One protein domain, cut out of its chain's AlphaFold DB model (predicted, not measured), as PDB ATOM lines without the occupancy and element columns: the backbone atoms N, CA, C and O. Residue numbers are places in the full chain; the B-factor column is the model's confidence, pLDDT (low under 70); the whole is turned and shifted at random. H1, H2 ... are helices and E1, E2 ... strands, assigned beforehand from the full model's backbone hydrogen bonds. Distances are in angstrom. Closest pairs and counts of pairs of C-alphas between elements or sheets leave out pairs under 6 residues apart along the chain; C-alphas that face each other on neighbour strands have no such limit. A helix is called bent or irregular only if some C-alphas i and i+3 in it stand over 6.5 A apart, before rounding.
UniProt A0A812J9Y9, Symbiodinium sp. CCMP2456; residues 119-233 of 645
ATOM      1  N   LYS A 119     185.908 153.214  98.487       93.81
ATOM      2  CA  LYS A 119     185.810 154.006  99.717       93.81
ATOM      3  C   LYS A 119     184.669 155.008  99.628       93.81
ATOM      4  O   LYS A 119     184.700 155.899  98.786       93.81
ATOM      5  N   LYS A 120     183.683 154.888 100.518       95.56
ATOM      6  CA  LYS A 120     182.649 155.910 100.725       95.56
ATOM      7  C   LYS A 120     183.273 157.120 101.419       95.56
ATOM      8  O   LYS A 120     183.736 157.013 102.552       95.56
ATOM      9  N   GLU A 121     183.307 158.258 100.738       94.75
ATOM     10  CA  GLU A 121     183.906 159.489 101.266       94.75
ATOM     11  C   GLU A 121     182.916 160.265 102.134       94.75
ATOM     12  O   GLU A 121     183.249 160.717 103.228       94.75
ATOM     13  N   LYS A 122     181.681 160.423 101.647       94.81
ATOM     14  CA  LYS A 122     180.619 161.143 102.356       94.81
ATOM     15  C   LYS A 122     179.237 160.716 101.883       94.81
ATOM     16  O   LYS A 122     179.031 160.475 100.694       94.81
ATOM     17  N   THR A 123     178.279 160.714 102.800       96.06
ATOM     18  CA  THR A 123     176.851 160.634 102.477       96.06
ATOM     19  C   THR A 123     176.351 162.028 102.096       96.06
ATOM     20  O   THR A 123     176.562 162.991 102.833       96.06
ATOM     21  N   LEU A 124     175.733 162.142 100.924       95.56
ATOM     22  CA  LEU A 124     175.170 163.381 100.380       95.56
ATOM     23  C   LEU A 124     173.698 163.536 100.762       95.56
ATOM     24  O   LEU A 124     173.277 164.621 101.152       95.56
ATOM     25  N   SER A 125     172.937 162.443 100.701       95.69
ATOM     26  CA  SER A 125     171.586 162.356 101.250       95.69
ATOM     27  C   SER A 125     171.413 161.032 101.989       95.69
ATOM     28  O   SER A 125     171.855 160.001 101.475       95.69
ATOM     29  N   PRO A 126     170.804 161.037 103.188       93.88
ATOM     30  CA  PRO A 126     170.611 159.815 103.955       93.88
ATOM     31  C   PRO A 126     169.629 158.877 103.248       93.88
ATOM     32  O   PRO A 126     168.692 159.332 102.589       93.88
ATOM     33  N   GLY A 127     169.837 157.573 103.419       92.69
ATOM     34  CA  GLY A 127     168.843 156.574 103.053       92.69
ATOM     35  C   GLY A 127     167.683 156.541 104.041       92.69
ATOM     36  O   GLY A 127     167.674 157.227 105.065       92.69
ATOM     37  N   HIS A 128     166.671 155.752 103.705       90.62
ATOM     38  CA  HIS A 128     165.485 155.565 104.544       90.62
ATOM     39  C   HIS A 128     165.270 154.105 104.949       90.62
ATOM     40  O   HIS A 128     164.463 153.831 105.838       90.62
ATOM     41  N   GLN A 129     165.970 153.161 104.312       89.00
ATOM     42  CA  GLN A 129     165.820 151.740 104.591       89.00
ATOM     43  C   GLN A 129     167.142 150.992 104.392       89.00
ATOM     44  O   GLN A 129     167.643 150.854 103.277       89.00
ATOM     45  N   GLY A 130     167.680 150.436 105.479       83.56
ATOM     46  CA  GLY A 130     168.763 149.463 105.399       83.56
ATOM     47  C   GLY A 130     168.305 148.179 104.704       83.56
ATOM     48  O   GLY A 130     167.154 147.755 104.841       83.56
ATOM     49  N   TRP A 131     169.208 147.533 103.972       88.00
ATOM     50  CA  TRP A 131     168.951 146.243 103.341       88.00
ATOM     51  C   TRP A 131     170.056 145.256 103.727       88.00
ATOM     52  O   TRP A 131     171.228 145.610 103.833       88.00
ATOM     53  N   ALA A 132     169.672 144.011 104.008       74.88
ATOM     54  CA  ALA A 132     170.608 142.993 104.464       74.88
ATOM     55  C   ALA A 132     171.091 142.150 103.285       74.88
ATOM     56  O   ALA A 132     170.314 141.449 102.630       74.88
ATOM     57  N   VAL A 133     172.401 142.167 103.065       70.38
ATOM     58  CA  VAL A 133     173.055 141.277 102.113       70.38
ATOM     59  C   VAL A 133     172.939 139.845 102.622       70.38
ATOM     60  O   VAL A 133     173.602 139.445 103.578       70.38
ATOM     61  N   LYS A 134     172.124 139.032 101.957       72.75
ATOM     62  CA  LYS A 134     172.167 137.581 102.150       72.75
ATOM     63  C   LYS A 134     173.391 137.057 101.398       72.75
ATOM     64  O   LYS A 134     173.348 136.937 100.178       72.75
ATOM     65  N   SER A 135     174.479 136.766 102.113       65.38
ATOM     66  CA  SER A 135     175.754 136.288 101.542       65.38
ATOM     67  C   SER A 135     175.584 135.093 100.592       65.38
ATOM     68  O   SER A 135     176.231 135.031  99.549       65.38
ATOM     69  N   ALA A 136     174.619 134.212 100.880       61.59
ATOM     70  CA  ALA A 136     174.238 133.095 100.014       61.59
ATOM     71  C   ALA A 136     173.840 133.509  98.580       61.59
ATOM     72  O   ALA A 136     173.953 132.700  97.665       61.59
ATOM     73  N   TYR A 137     173.379 134.743  98.354       68.69
ATOM     74  CA  TYR A 137     172.922 135.200  97.034       68.69
ATOM     75  C   TYR A 137     174.042 135.824  96.192       68.69
ATOM     76  O   TYR A 137     173.879 135.931  94.976       68.69
ATOM     77  N   LEU A 138     175.176 136.185  96.807       71.94
ATOM     78  CA  LEU A 138     176.318 136.802  96.124       71.94
ATOM     79  C   LEU A 138     177.375 135.793  95.660       71.94
ATOM     80  O   LEU A 138     177.985 136.011  94.618       71.94
ATOM     81  N   GLU A 139     177.598 134.712  96.414       65.00
ATOM     82  CA  GLU A 139     178.767 133.835  96.205       65.00
ATOM     83  C   GLU A 139     178.421 132.357  95.955       65.00
ATOM     84  O   GLU A 139     179.248 131.618  95.421       65.00
ATOM     85  N   ALA A 140     177.204 131.903  96.282       63.41
ATOM     86  CA  ALA A 140     176.779 130.515  96.072       63.41
ATOM     87  C   ALA A 140     175.899 130.352  94.819       63.41
ATOM     88  O   ALA A 140     175.316 131.317  94.321       63.41
ATOM     89  N   LYS A 141     175.758 129.117  94.314       71.00
ATOM     90  CA  LYS A 141     174.668 128.780  93.383       71.00
ATOM     91  C   LYS A 141     173.344 128.939  94.124       71.00
ATOM     92  O   LYS A 141     173.136 128.317  95.163       71.00
ATOM     93  N   SER A 142     172.488 129.818  93.626       79.50
ATOM     94  CA  SER A 142     171.206 130.136  94.239       79.50
ATOM     95  C   SER A 142     170.218 130.495  93.144       79.50
ATOM     96  O   SER A 142     170.522 131.331  92.298       79.50
ATOM     97  N   LYS A 143     169.008 129.934  93.226       86.88
ATOM     98  CA  LYS A 143     167.859 130.350  92.406       86.88
ATOM     99  C   LYS A 143     167.377 131.762  92.722       86.88
ATOM    100  O   LYS A 143     166.580 132.311  91.979       86.88
ATOM    101  N   LYS A 144     167.802 132.332  93.850       90.00
ATOM    102  CA  LYS A 144     167.454 133.689  94.277       90.00
ATOM    103  C   LYS A 144     168.681 134.583  94.236       90.00
ATOM    104  O   LYS A 144     169.710 134.237  94.824       90.00
ATOM    105  N   ARG A 145     168.549 135.730  93.576       91.62
ATOM    106  CA  ARG A 145     169.589 136.756  93.420       91.62
ATOM    107  C   ARG A 145     169.044 138.126  93.803       91.62
ATOM    108  O   ARG A 145     167.851 138.276  94.054       91.62
ATOM    109  N   HIS A 146     169.923 139.123  93.841       92.31
ATOM    110  CA  HIS A 146     169.530 140.520  93.999       92.31
ATOM    111  C   HIS A 146     169.925 141.337  92.770       92.31
ATOM    112  O   HIS A 146     171.029 141.176  92.246       92.31
ATOM    113  N   MET A 147     169.050 142.254  92.364       93.81
ATOM    114  CA  MET A 147     169.361 143.302  91.392       93.81
ATOM    115  C   MET A 147     169.246 144.670  92.057       93.81
ATOM    116  O   MET A 147     168.306 144.924  92.813       93.81
ATOM    117  N   ALA A 148     170.213 145.542  91.788       94.50
ATOM    118  CA  ALA A 148     170.238 146.909  92.286       94.50
ATOM    119  C   ALA A 148     169.891 147.892  91.173       94.50
ATOM    120  O   ALA A 148     170.377 147.762  90.050       94.50
ATOM    121  N   TYR A 149     169.081 148.884  91.517       94.88
ATOM    122  CA  TYR A 149     168.693 149.989  90.654       94.88
ATOM    123  C   TYR A 149     169.389 151.255  91.139       94.88
ATOM    124  O   TYR A 149     169.195 151.654  92.289       94.88
ATOM    125  N   LEU A 150     170.199 151.868  90.278       94.94
ATOM    126  CA  LEU A 150     171.106 152.956  90.636       94.94
ATOM    127  C   LEU A 150     170.934 154.173  89.724       94.94
ATOM    128  O   LEU A 150     170.622 154.036  88.538       94.94
ATOM    129  N   LYS A 151     171.227 155.352  90.276       93.81
ATOM    130  CA  LYS A 151     171.676 156.528  89.518       93.81
ATOM    131  C   LYS A 151     173.146 156.751  89.835       93.81
ATOM    132  O   LYS A 151     173.529 156.740  91.005       93.81
ATOM    133  N   ILE A 152     173.964 156.896  88.803       93.19
ATOM    134  CA  ILE A 152     175.417 157.013  88.929       93.19
ATOM    135  C   ILE A 152     175.858 158.270  88.184       93.19
ATOM    136  O   ILE A 152     175.476 158.476  87.041       93.19
ATOM    137  N   GLU A 153     176.680 159.103  88.807       92.94
ATOM    138  CA  GLU A 153     177.232 160.309  88.198       92.94
ATOM    139  C   GLU A 153     178.761 160.276  88.283       92.94
ATOM    140  O   GLU A 153     179.348 160.092  89.353       92.94
ATOM    141  N   ASN A 154     179.405 160.449  87.132       90.62
ATOM    142  CA  ASN A 154     180.833 160.704  87.022       90.62
ATOM    143  C   ASN A 154     181.065 162.189  87.331       90.62
ATOM    144  O   ASN A 154     180.749 163.053  86.509       90.62
ATOM    145  N   CYS A 155     181.612 162.496  88.510       88.38
ATOM    146  CA  CYS A 155     181.764 163.874  88.984       88.38
ATOM    147  C   CYS A 155     182.787 164.692  88.179       88.38
ATOM    148  O   CYS A 155     182.705 165.920  88.159       88.38
ATOM    149  N   GLU A 156     183.765 164.035  87.546       85.69
ATOM    150  CA  GLU A 156     184.823 164.706  86.777       85.69
ATOM    151  C   GLU A 156     184.311 165.158  85.406       85.69
ATOM    152  O   GLU A 156     184.533 166.301  85.004       85.69
ATOM    153  N   GLU A 157     183.573 164.286  84.715       85.31
ATOM    154  CA  GLU A 157     183.022 164.562  83.383       85.31
ATOM    155  C   GLU A 157     181.590 165.119  83.424       85.31
ATOM    156  O   GLU A 157     181.059 165.530  82.392       85.31
ATOM    157  N   LYS A 158     180.964 165.158  84.609       85.50
ATOM    158  CA  LYS A 158     179.542 165.501  84.820       85.50
ATOM    159  C   LYS A 158     178.602 164.665  83.952       85.50
ATOM    160  O   LYS A 158     177.582 165.152  83.463       85.50
ATOM    161  N   LYS A 159     178.976 163.405  83.736       88.25
ATOM    162  CA  LYS A 159     178.197 162.450  82.955       88.25
ATOM    163  C   LYS A 159     177.330 161.625  83.897       88.25
ATOM    164  O   LYS A 159     177.845 160.992  84.818       88.25
ATOM    165  N   ALA A 160     176.023 161.643  83.665       88.38
ATOM    166  CA  ALA A 160     175.056 160.870  84.429       88.38
ATOM    167  C   ALA A 160     174.706 159.561  83.711       88.38
ATOM    168  O   ALA A 160     174.604 159.509  82.486       88.38
ATOM    169  N   TYR A 161     174.494 158.521  84.507       89.00
ATOM    170  CA  TYR A 161     174.062 157.199  84.102       89.00
ATOM    171  C   TYR A 161     172.804 156.823  84.887       89.00
ATOM    172  O   TYR A 161     172.847 156.747  86.123       89.00
ATOM    173  N   PRO A 162     171.688 156.551  84.200       85.06
ATOM    174  CA  PRO A 162     171.491 156.672  82.749       85.06
ATOM    175  C   PRO A 162     171.410 158.134  82.275       85.06
ATOM    176  O   PRO A 162     171.202 159.041  83.075       85.06
ATOM    177  N   GLU A 163     171.534 158.362  80.963       80.12
ATOM    178  CA  GLU A 163     171.526 159.718  80.378       80.12
ATOM    179  C   GLU A 163     170.152 160.411  80.475       80.12
ATOM    180  O   GLU A 163     170.058 161.636  80.411       80.12
ATOM    181  N   HIS A 164     169.076 159.635  80.639       75.62
ATOM    182  CA  HIS A 164     167.721 160.143  80.857       75.62
ATOM    183  C   HIS A 164     167.250 159.846  82.286       75.62
ATOM    184  O   HIS A 164     167.325 158.706  82.743       75.62
ATOM    185  N   GLU A 165     166.685 160.856  82.954       65.50
ATOM    186  CA  GLU A 165     166.317 160.817  84.381       65.50
ATOM    187  C   GLU A 165     165.263 159.760  84.759       65.50
ATOM    188  O   GLU A 165     165.203 159.353  85.924       65.50
ATOM    189  N   ASP A 166     164.465 159.303  83.788       72.81
ATOM    190  CA  ASP A 166     163.390 158.315  83.970       72.81
ATOM    191  C   ASP A 166     163.891 156.863  84.053       72.81
ATOM    192  O   ASP A 166     163.117 155.951  84.356       72.81
ATOM    193  N   PHE A 167     165.170 156.611  83.762       82.31
ATOM    194  CA  PHE A 167     165.745 155.268  83.799       82.31
ATOM    195  C   PHE A 167     166.599 155.041  85.051       82.31
ATOM    196  O   PHE A 167     166.887 155.939  85.842       82.31
ATOM    197  N   SER A 168     167.047 153.801  85.226       88.56
ATOM    198  CA  SER A 168     168.047 153.438  86.230       88.56
ATOM    199  C   SER A 168     169.078 152.501  85.618       88.56
ATOM    200  O   SER A 168     168.747 151.710  84.731       88.56
ATOM    201  N   VAL A 169     170.309 152.555  86.123       91.38
ATOM    202  CA  VAL A 169     171.304 151.508  85.884       91.38
ATOM    203  C   VAL A 169     170.875 150.291  86.689       91.38
ATOM    204  O   VAL A 169     170.653 150.400  87.895       91.38
ATOM    205  N   VAL A 170     170.738 149.139  86.035       93.44
ATOM    206  CA  VAL A 170     170.298 147.905  86.695       93.44
ATOM    207  C   VAL A 170     171.450 146.912  86.726       93.44
ATOM    208  O   VAL A 170     171.899 146.472  85.670       93.44
ATOM    209  N   LEU A 171     171.923 146.557  87.923       92.69
ATOM    210  CA  LEU A 171     173.092 145.694  88.107       92.69
ATOM    211  C   LEU A 171     172.745 144.410  88.870       92.69
ATOM    212  O   LEU A 171     172.148 144.486  89.948       92.69
ATOM    213  N   PRO A 172     173.155 143.233  88.369       92.38
ATOM    214  CA  PRO A 172     173.026 141.983  89.098       92.38
ATOM    215  C   PRO A 172     174.144 141.879  90.143       92.38
ATOM    216  O   PRO A 172     175.334 141.884  89.824       92.38
ATOM    217  N   LEU A 173     173.774 141.806  91.420       91.12
ATOM    218  CA  LEU A 173     174.747 141.785  92.511       91.12
ATOM    219  C   LEU A 173     175.395 140.400  92.626       91.12
ATOM    220  O   LEU A 173     174.703 139.383  92.660       91.12
ATOM    221  N   GLY A 174     176.729 140.360  92.715       86.62
ATOM    222  CA  GLY A 174     177.507 139.116  92.807       86.62
ATOM    223  C   GLY A 174     177.879 138.479  91.462       86.62
ATOM    224  O   GLY A 174     178.789 137.649  91.425       86.62
ATOM    225  N   ASP A 175     177.278 138.930  90.360       88.69
ATOM    226  CA  ASP A 175     177.510 138.407  89.011       88.69
ATOM    227  C   ASP A 175     179.011 138.355  88.648       88.69
ATOM    228  O   ASP A 175     179.688 139.392  88.677       88.69
ATOM    229  N   PRO A 176     179.558 137.174  88.287       85.75
ATOM    230  CA  PRO A 176     180.950 137.020  87.871       85.75
ATOM    231  C   PRO A 176     181.360 137.879  86.671       85.75
ATOM    232  O   PRO A 176     182.548 138.159  86.515       85.75
ATOM    233  N   GLN A 177     180.403 138.288  85.836       84.94
ATOM    234  CA  GLN A 177     180.630 139.114  84.648       84.94
ATOM    235  C   GLN A 177     180.408 140.616  84.896       84.94
ATOM    236  O   GLN A 177     180.584 141.413  83.979       84.94
ATOM    237  N   CYS A 178     180.070 141.021  86.123       84.62
ATOM    238  CA  CYS A 178     179.997 142.425  86.522       84.62
ATOM    239  C   CYS A 178     181.203 142.800  87.399       84.62
ATOM    240  O   CYS A 178     181.699 141.982  88.189       84.62
ATOM    241  N   SER A 179     181.669 144.052  87.292       87.56
ATOM    242  CA  SER A 179     182.711 144.566  88.187       87.56
ATOM    243  C   SER A 179     182.283 144.386  89.649       87.56
ATOM    244  O   SER A 179     181.179 144.805  90.024       87.56
ATOM    245  N   PRO A 180     183.137 143.787  90.501       88.19
ATOM    246  CA  PRO A 180     182.819 143.596  91.913       88.19
ATOM    247  C   PRO A 180     182.710 144.930  92.671       88.19
ATOM    248  O   PRO A 180     182.068 144.975  93.721       88.19
ATOM    249  N   VAL A 181     183.262 146.021  92.122       91.12
ATOM    250  CA  VAL A 181     183.188 147.378  92.688       91.12
ATOM    251  C   VAL A 181     181.756 147.792  92.954       91.12
ATOM    252  O   VAL A 181     181.435 148.228  94.053       91.12
ATOM    253  N   TRP A 182     180.882 147.611  91.968       91.69
ATOM    254  CA  TRP A 182     179.501 148.061  92.075       91.69
ATOM    255  C   TRP A 182     178.721 147.272  93.121       91.69
ATOM    256  O   TRP A 182     177.901 147.844  93.833       91.69
ATOM    257  N   THR A 183     179.033 145.983  93.298       91.38
ATOM    258  CA  THR A 183     178.473 145.211  94.414       91.38
ATOM    259  C   THR A 183     178.937 145.795  95.751       91.38
ATOM    260  O   THR A 183     178.103 146.050  96.614       91.38
ATOM    261  N   ALA A 184     180.231 146.087  95.910       91.50
ATOM    262  CA  ALA A 184     180.769 146.664  97.143       91.50
ATOM    263  C   ALA A 184     180.243 148.080  97.443       91.50
ATOM    264  O   ALA A 184     180.022 148.409  98.607       91.50
ATOM    265  N   VAL A 185     180.007 148.904  96.417       93.94
ATOM    266  CA  VAL A 185     179.356 150.220  96.554       93.94
ATOM    267  C   VAL A 185     177.943 150.052  97.103       93.94
ATOM    268  O   VAL A 185     177.594 150.665  98.108       93.94
ATOM    269  N   VAL A 186     177.146 149.177  96.487       94.06
ATOM    270  CA  VAL A 186     175.749 148.948  96.878       94.06
ATOM    271  C   VAL A 186     175.646 148.408  98.307       94.06
ATOM    272  O   VAL A 186     174.756 148.816  99.047       94.06
ATOM    273  N   GLN A 187     176.586 147.565  98.745       91.62
ATOM    274  CA  GLN A 187     176.654 147.070 100.128       91.62
ATOM    275  C   GLN A 187     176.924 148.159 101.180       91.62
ATOM    276  O   GLN A 187     176.614 147.957 102.351       91.62
ATOM    277  N   GLN A 188     177.511 149.293 100.785       93.50
ATOM    278  CA  GLN A 188     177.791 150.431 101.668       93.50
ATOM    279  C   GLN A 188     176.666 151.480 101.668       93.50
ATOM    280  O   GLN A 188     176.804 152.506 102.342       93.50
ATOM    281  N   LEU A 189     175.592 151.257 100.903       94.56
ATOM    282  CA  LEU A 189     174.462 152.171 100.760       94.56
ATOM    283  C   LEU A 189     173.192 151.612 101.398       94.56
ATOM    284  O   LEU A 189     172.876 150.427 101.277       94.56
ATOM    285  N   GLU A 190     172.420 152.504 102.005       94.62
ATOM    286  CA  GLU A 190     171.009 152.269 102.307       94.62
ATOM    287  C   GLU A 190     170.123 152.597 101.094       94.62
ATOM    288  O   GLU A 190     170.494 153.370 100.211       94.62
ATOM    289  N   ILE A 191     168.921 152.019 101.032       95.00
ATOM    290  CA  ILE A 191     167.948 152.348  99.986       95.00
ATOM    291  C   ILE A 191     167.528 153.821 100.140       95.00
ATOM    292  O   ILE A 191     167.203 154.285 101.236       95.00
ATOM    293  N   GLY A 192     167.559 154.551  99.025       94.25
ATOM    294  CA  GLY A 192     167.393 155.999  98.903       94.25
ATOM    295  C   GLY A 192     168.629 156.826  99.265       94.25
ATOM    296  O   GLY A 192     168.569 158.052  99.200       94.25
ATOM    297  N   GLU A 193     169.734 156.199  99.679       96.69
ATOM    298  CA  GLU A 193     170.952 156.926 100.023       96.69
ATOM    299  C   GLU A 193     171.695 157.376  98.762       96.69
ATOM    300  O   GLU A 193     171.925 156.571  97.856       96.69
ATOM    301  N   ARG A 194     172.141 158.639  98.742       96.94
ATOM    302  CA  ARG A 194     173.123 159.155  97.777       96.94
ATOM    303  C   ARG A 194     174.434 159.412  98.498       96.94
ATOM    304  O   ARG A 194     174.464 160.137  99.495       96.94
ATOM    305  N   ALA A 195     175.534 158.873  97.990       97.19
ATOM    306  CA  ALA A 195     176.859 159.081  98.566       97.19
ATOM    307  C   ALA A 195     177.936 159.232  97.491       97.19
ATOM    308  O   ALA A 195     177.750 158.847  96.338       97.19
ATOM    309  N   SER A 196     179.067 159.809  97.890       96.50
ATOM    310  CA  SER A 196     180.252 159.957  97.048       96.50
ATOM    311  C   SER A 196     181.280 158.877  97.383       96.50
ATOM    312  O   SER A 196     181.546 158.613  98.561       96.50
ATOM    313  N   PHE A 197     181.853 158.265  96.351       96.06
ATOM    314  CA  PHE A 197     182.795 157.158  96.430       96.06
ATOM    315  C   PHE A 197     184.073 157.452  95.656       96.06
ATOM    316  O   PHE A 197     184.025 157.933  94.527       96.06
ATOM    317  N   THR A 198     185.203 157.053  96.231       93.31
ATOM    318  CA  THR A 198     186.471 156.929  95.512       93.31
ATOM    319  C   THR A 198     186.628 155.487  95.039       93.31
ATOM    320  O   THR A 198     186.582 154.569  95.866       93.31
ATOM    321  N   LEU A 199     186.802 155.281  93.728       91.69
ATOM    322  CA  LEU A 199     186.898 153.952  93.108       91.69
ATOM    323  C   LEU A 199     188.247 153.754  92.398       91.69
ATOM    324  O   LEU A 199     188.720 154.614  91.656       91.69
ATOM    325  N   SER A 200     188.866 152.592  92.596       86.69
ATOM    326  CA  SER A 200     190.124 152.214  91.941       86.69
ATOM    327  C   SER A 200     189.901 151.766  90.491       86.69
ATOM    328  O   SER A 200     189.095 150.881  90.200       86.69
ATOM    329  N   ARG A 201     190.682 152.319  89.553       82.25
ATOM    330  CA  ARG A 201     190.583 151.994  88.116       82.25
ATOM    331  C   ARG A 201     190.745 150.498  87.822       82.25
ATOM    332  O   ARG A 201     190.041 149.949  86.982       82.25
ATOM    333  N   LYS A 202     191.668 149.829  88.524       82.62
ATOM    334  CA  LYS A 202     192.022 148.416  88.293       82.62
ATOM    335  C   LYS A 202     190.798 147.495  88.344       82.62
ATOM    336  O   LYS A 202     190.743 146.507  87.619       82.62
ATOM    337  N   VAL A 203     189.864 147.796  89.240       80.88
ATOM    338  CA  VAL A 203     188.672 146.985  89.491       80.88
ATOM    339  C   VAL A 203     187.461 147.486  88.695       80.88
ATOM    340  O   VAL A 203     186.602 146.679  88.339       80.88
ATOM    341  N   LEU A 204     187.418 148.778  88.349       83.19
ATOM    342  CA  LEU A 204     186.369 149.386  87.523       83.19
ATOM    343  C   LEU A 204     186.427 148.930  86.052       83.19
ATOM    344  O   LEU A 204     185.390 148.622  85.474       83.19
ATOM    345  N   ASP A 205     187.632 148.783  85.483       80.56
ATOM    346  CA  ASP A 205     187.858 148.404  84.072       80.56
ATOM    347  C   ASP A 205     187.337 146.980  83.713       80.56
ATOM    348  O   ASP A 205     187.343 146.582  82.543       80.56
ATOM    349  N   PHE A 206     186.893 146.181  84.694       83.31
ATOM    350  CA  PHE A 206     186.324 144.847  84.474       83.31
ATOM    351  C   PHE A 206     184.826 144.913  84.137       83.31
ATOM    352  O   PHE A 206     183.976 144.862  85.024       83.31
ATOM    353  N   ASN A 207     184.494 144.990  82.847       79.50
ATOM    354  CA  ASN A 207     183.105 145.100  82.387       79.50
ATOM    355  C   ASN A 207     182.849 144.348  81.059       79.50
ATOM    356  O   ASN A 207     182.597 144.971  80.026       79.50
ATOM    357  N   PRO A 208     182.954 143.005  81.039       79.50
ATOM    358  CA  PRO A 208     182.848 142.214  79.808       79.50
ATOM    359  C   PRO A 208     181.481 142.315  79.109       79.50
ATOM    360  O   PRO A 208     181.431 142.242  77.885       79.50
ATOM    361  N   GLU A 209     180.392 142.507  79.860       77.81
ATOM    362  CA  GLU A 209     179.022 142.621  79.322       77.81
ATOM    363  C   GLU A 209     178.592 144.086  79.092       77.81
ATOM    364  O   GLU A 209     177.509 144.329  78.572       77.81
ATOM    365  N   SER A 210     179.431 145.071  79.450       83.62
ATOM    366  CA  SER A 210     179.110 146.508  79.354       83.62
ATOM    367  C   SER A 210     177.824 146.909  80.098       83.62
ATOM    368  O   SER A 210     177.069 147.740  79.613       83.62
ATOM    369  N   LEU A 211     177.552 146.307  81.266       83.94
ATOM    370  CA  LEU A 211     176.319 146.535  82.046       83.94
ATOM    371  C   LEU A 211     176.427 147.687  83.052       83.94
ATOM    372  O   LEU A 211     175.411 148.238  83.471       83.94
ATOM    373  N   ALA A 212     177.647 148.042  83.448       85.75
ATOM    374  CA  ALA A 212     177.919 149.132  84.379       85.75
ATOM    375  C   ALA A 212     178.741 150.246  83.707       85.75
ATOM    376  O   ALA A 212     179.397 149.970  82.704       85.75
ATOM    377  N   PRO A 213     178.751 151.479  84.236       87.12
ATOM    378  CA  PRO A 213     179.647 152.523  83.741       87.12
ATOM    379  C   PRO A 213     181.124 152.108  83.871       87.12
ATOM    380  O   PRO A 213     181.517 151.545  84.897       87.12
ATOM    381  N   ASP A 214     181.932 152.380  82.841       82.88
ATOM    382  CA  ASP A 214     183.378 152.092  82.799       82.88
ATOM    383  C   ASP A 214     184.241 153.333  82.498       82.88
ATOM    384  O   ASP A 214     185.420 153.194  82.158       82.88
ATOM    385  N   ASP A 215     183.681 154.544  82.625       84.06
ATOM    386  CA  ASP A 215     184.449 155.776  82.420       84.06
ATOM    387  C   ASP A 215     185.613 155.885  83.404       84.06
ATOM    388  O   ASP A 215     185.582 155.399  84.537       84.06
ATOM    389  N   PHE A 216     186.649 156.609  82.993       79.31
ATOM    390  CA  PHE A 216     187.742 156.932  83.889       79.31
ATOM    391  C   PHE A 216     187.342 158.095  84.802       79.31
ATOM    392  O   PHE A 216     187.302 159.241  84.367       79.31
ATOM    393  N   CYS A 217     187.073 157.796  86.071       79.31
ATOM    394  CA  CYS A 217     186.828 158.802  87.098       79.31
ATOM    395  C   CYS A 217     187.299 158.307  88.466       79.31
ATOM    396  O   CYS A 217     187.088 157.140  88.815       79.31
ATOM    397  N   SER A 218     187.927 159.188  89.243       79.69
ATOM    398  CA  SER A 218     188.330 158.885  90.618       79.69
ATOM    399  C   SER A 218     187.166 158.987  91.603       79.69
ATOM    400  O   SER A 218     187.145 158.234  92.573       79.69
ATOM    401  N   THR A 219     186.200 159.878  91.346       89.19
ATOM    402  CA  THR A 219     185.108 160.219  92.270       89.19
ATOM    403  C   THR A 219     183.739 160.025  91.627       89.19
ATOM    404  O   THR A 219     183.387 160.696  90.661       89.19
ATOM    405  N   TRP A 220     182.934 159.156  92.221       93.88
ATOM    406  CA  TRP A 220     181.606 158.799  91.736       93.88
ATOM    407  C   TRP A 220     180.544 159.208  92.738       93.88
ATOM    408  O   TRP A 220     180.709 158.992  93.938       93.88
ATOM    409  N   GLU A 221     179.432 159.745  92.264       95.50
ATOM    410  CA  GLU A 221     178.229 159.899  93.073       95.50
ATOM    411  C   GLU A 221     177.239 158.799  92.716       95.50
ATOM    412  O   GLU A 221     176.934 158.577  91.548       95.50
ATOM    413  N   VAL A 222     176.767 158.073  93.725       96.44
ATOM    414  CA  VAL A 222     175.890 156.919  93.535       96.44
ATOM    415  C   VAL A 222     174.691 157.045  94.453       96.44
ATOM    416  O   VAL A 222     174.844 157.238  95.661       96.44
ATOM    417  N   GLU A 223     173.506 156.918  93.870       95.94
ATOM    418  CA  GLU A 223     172.229 156.827  94.568       95.94
ATOM    419  C   GLU A 223     171.659 155.416  94.408       95.94
ATOM    420  O   GLU A 223     171.459 154.939  93.286       95.94
ATOM    421  N   LEU A 224     171.386 154.745  95.531       96.31
ATOM    422  CA  LEU A 224     170.726 153.442  95.538       96.31
ATOM    423  C   LEU A 224     169.210 153.629  95.565       96.31
ATOM    424  O   LEU A 224     168.641 153.919  96.609       96.31
ATOM    425  N   ILE A 225     168.534 153.418  94.439       94.81
ATOM    426  CA  ILE A 225     167.087 153.650  94.322       94.81
ATOM    427  C   ILE A 225     166.305 152.524  94.997       94.81
ATOM    428  O   ILE A 225     165.401 152.773  95.791       94.81
ATOM    429  N   ARG A 226     166.633 151.273  94.655       94.56
ATOM    430  CA  ARG A 226     166.011 150.068  95.218       94.56
ATOM    431  C   ARG A 226     166.877 148.833  94.992       94.56
ATOM    432  O   ARG A 226     167.682 148.785  94.061       94.56
ATOM    433  N   VAL A 227     166.642 147.810  95.808       93.50
ATOM    434  CA  VAL A 227     167.170 146.452  95.621       93.50
ATOM    435  C   VAL A 227     165.989 145.494  95.557       93.50
ATOM    436  O   VAL A 227     165.104 145.554  96.410       93.50
ATOM    437  N   VAL A 228     165.971 144.622  94.554       93.31
ATOM    438  CA  VAL A 228     164.899 143.639  94.345       93.31
ATOM    439  C   VAL A 228     165.457 142.222  94.385       93.31
ATOM    440  O   VAL A 228     166.584 141.974  93.951       93.31
ATOM    441  N   GLU A 229     164.677 141.288  94.930       92.56
ATOM    442  CA  GLU A 229     164.964 139.853  94.845       92.56
ATOM    443  C   GLU A 229     164.447 139.330  93.496       92.56
ATOM    444  O   GLU A 229     163.307 139.609  93.124       92.56
ATOM    445  N   VAL A 230     165.281 138.584  92.770       94.69
ATOM    446  CA  VAL A 230     164.961 138.027  91.444       94.69
ATOM    447  C   VAL A 230     165.218 136.522  91.404       94.69
ATOM    448  O   VAL A 230     166.018 135.997  92.186       94.69
ATOM    449  N   GLU A 231     164.544 135.829  90.489       95.00
ATOM    450  CA  GLU A 231     164.757 134.407  90.203       95.00
ATOM    451  C   GLU A 231     165.844 134.246  89.127       95.00
ATOM    452  O   GLU A 231     165.741 134.810  88.044       95.00
ATOM    453  N   ASP A 232     166.890 133.476  89.417       93.25
ATOM    454  CA  ASP A 232     167.924 133.075  88.456       93.25
ATOM    455  C   ASP A 232     167.517 131.739  87.839       93.25
ATOM    456  O   ASP A 232     167.647 130.683  88.461       93.25
ATOM    457  N   VAL A 233     166.942 131.816  86.639       92.00
ATOM    458  CA  VAL A 233     166.192 130.720  86.004       92.00
ATOM    459  C   VAL A 233     167.105 129.532  85.692       92.00
ATOM    460  O   VAL A 233     166.682 128.382  85.809       92.00
TER     461      VAL A 233
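This is residues 119 to 233 of the 645 residues of a protein of Symbiodinium sp. CCMP2456 (UniProt A0A812J9Y9). A strongly twisted sheet of six strands wraps partly round one short helix, H2, with the long, bent strands E2 and E6 side by side along the length of the domain. E5 and then E1 continue the sheet beyond the first part of E6, while the short strands E3 and E4 line the other side of E2; H1 grazes the sheet, and H3 packs by a few residues on H2. The printed part has 115 residues, with three named helices and six named strands, which follow each other along the chain as E1, H1, E2, E3, E4, H2, E5, H3 and E6. The sheet is branched, with the antiparallel neighbour pairs E1 and E5, E5 and E6, E2 and E6, E2 and E4, and E2 and E3, and the class is mixed, helices and strands. The whole is compact, with a radius of gyration of the C-alphas of 13.5 A and a rounded outline of 39 by 33 by 27 A.

Find C-alpha 119 at (185.810, 154.006, 99.717); from there E1 runs through residues 119 to 125, 16.6 A. H1 is residues 135 to 139. E2, residues 144 to 154, covers 31.0 A and bends by 53 degrees at residue 151. Next come E3, residues 159 to 161, and E4, residues 169 to 172. H2, residues 180 to 187, begins at C-alpha 180, (182.819, 143.596, 91.913), and is 10.8 A long. E5 is residues 194 to 199, 15.4 A, and H3 is residues 201 to 204. E6, residues 219 to 232, covers 32.4 A, bends by 75 degrees at residue 229 and ends at C-alpha 232, (167.924, 133.075, 88.456).

Look first at E2, where E6 lies on one side, N 149 to O 226 at 2.9 A. On the other side of E2 look for E4, N 150 to O 169 at 2.8 A, and for E3, N 152 to O 161 at 2.9 A; E2 and E3 form a hairpin. E5 pairs with E6, N 197 to O 220 at 2.8 A, and with E1 on its other side, N 121 to O 196 at 2.8 A. H2 is on the sheet; its closest C-alphas to E6 are Val 186 and Leu 224, 6.9 A. H1 is on the sheet but only grazes it, the C-alphas of Tyr 137 and Arg 145 being closest to each other at 5.2 A. H3 is not on the sheet; H2 and H3 only just touch, with 3 pairs of C-alphas within 8 A, Val 181 and Val 203 closest at 6.4 A. In H1 and H2 every O i to N i+4 pair is within hydrogen-bond range; H3 is too short for such a pair.

The C-alphas farthest apart are those of Glu 156 and Val 233, 38.8 A. The printed part has no cut. The link from H3 to E6, residues 205 to 218, is long. Mean pLDDT of the printed part is 87.5; look for values under 70 at residues 135 to 137, 139 to 140 and 165.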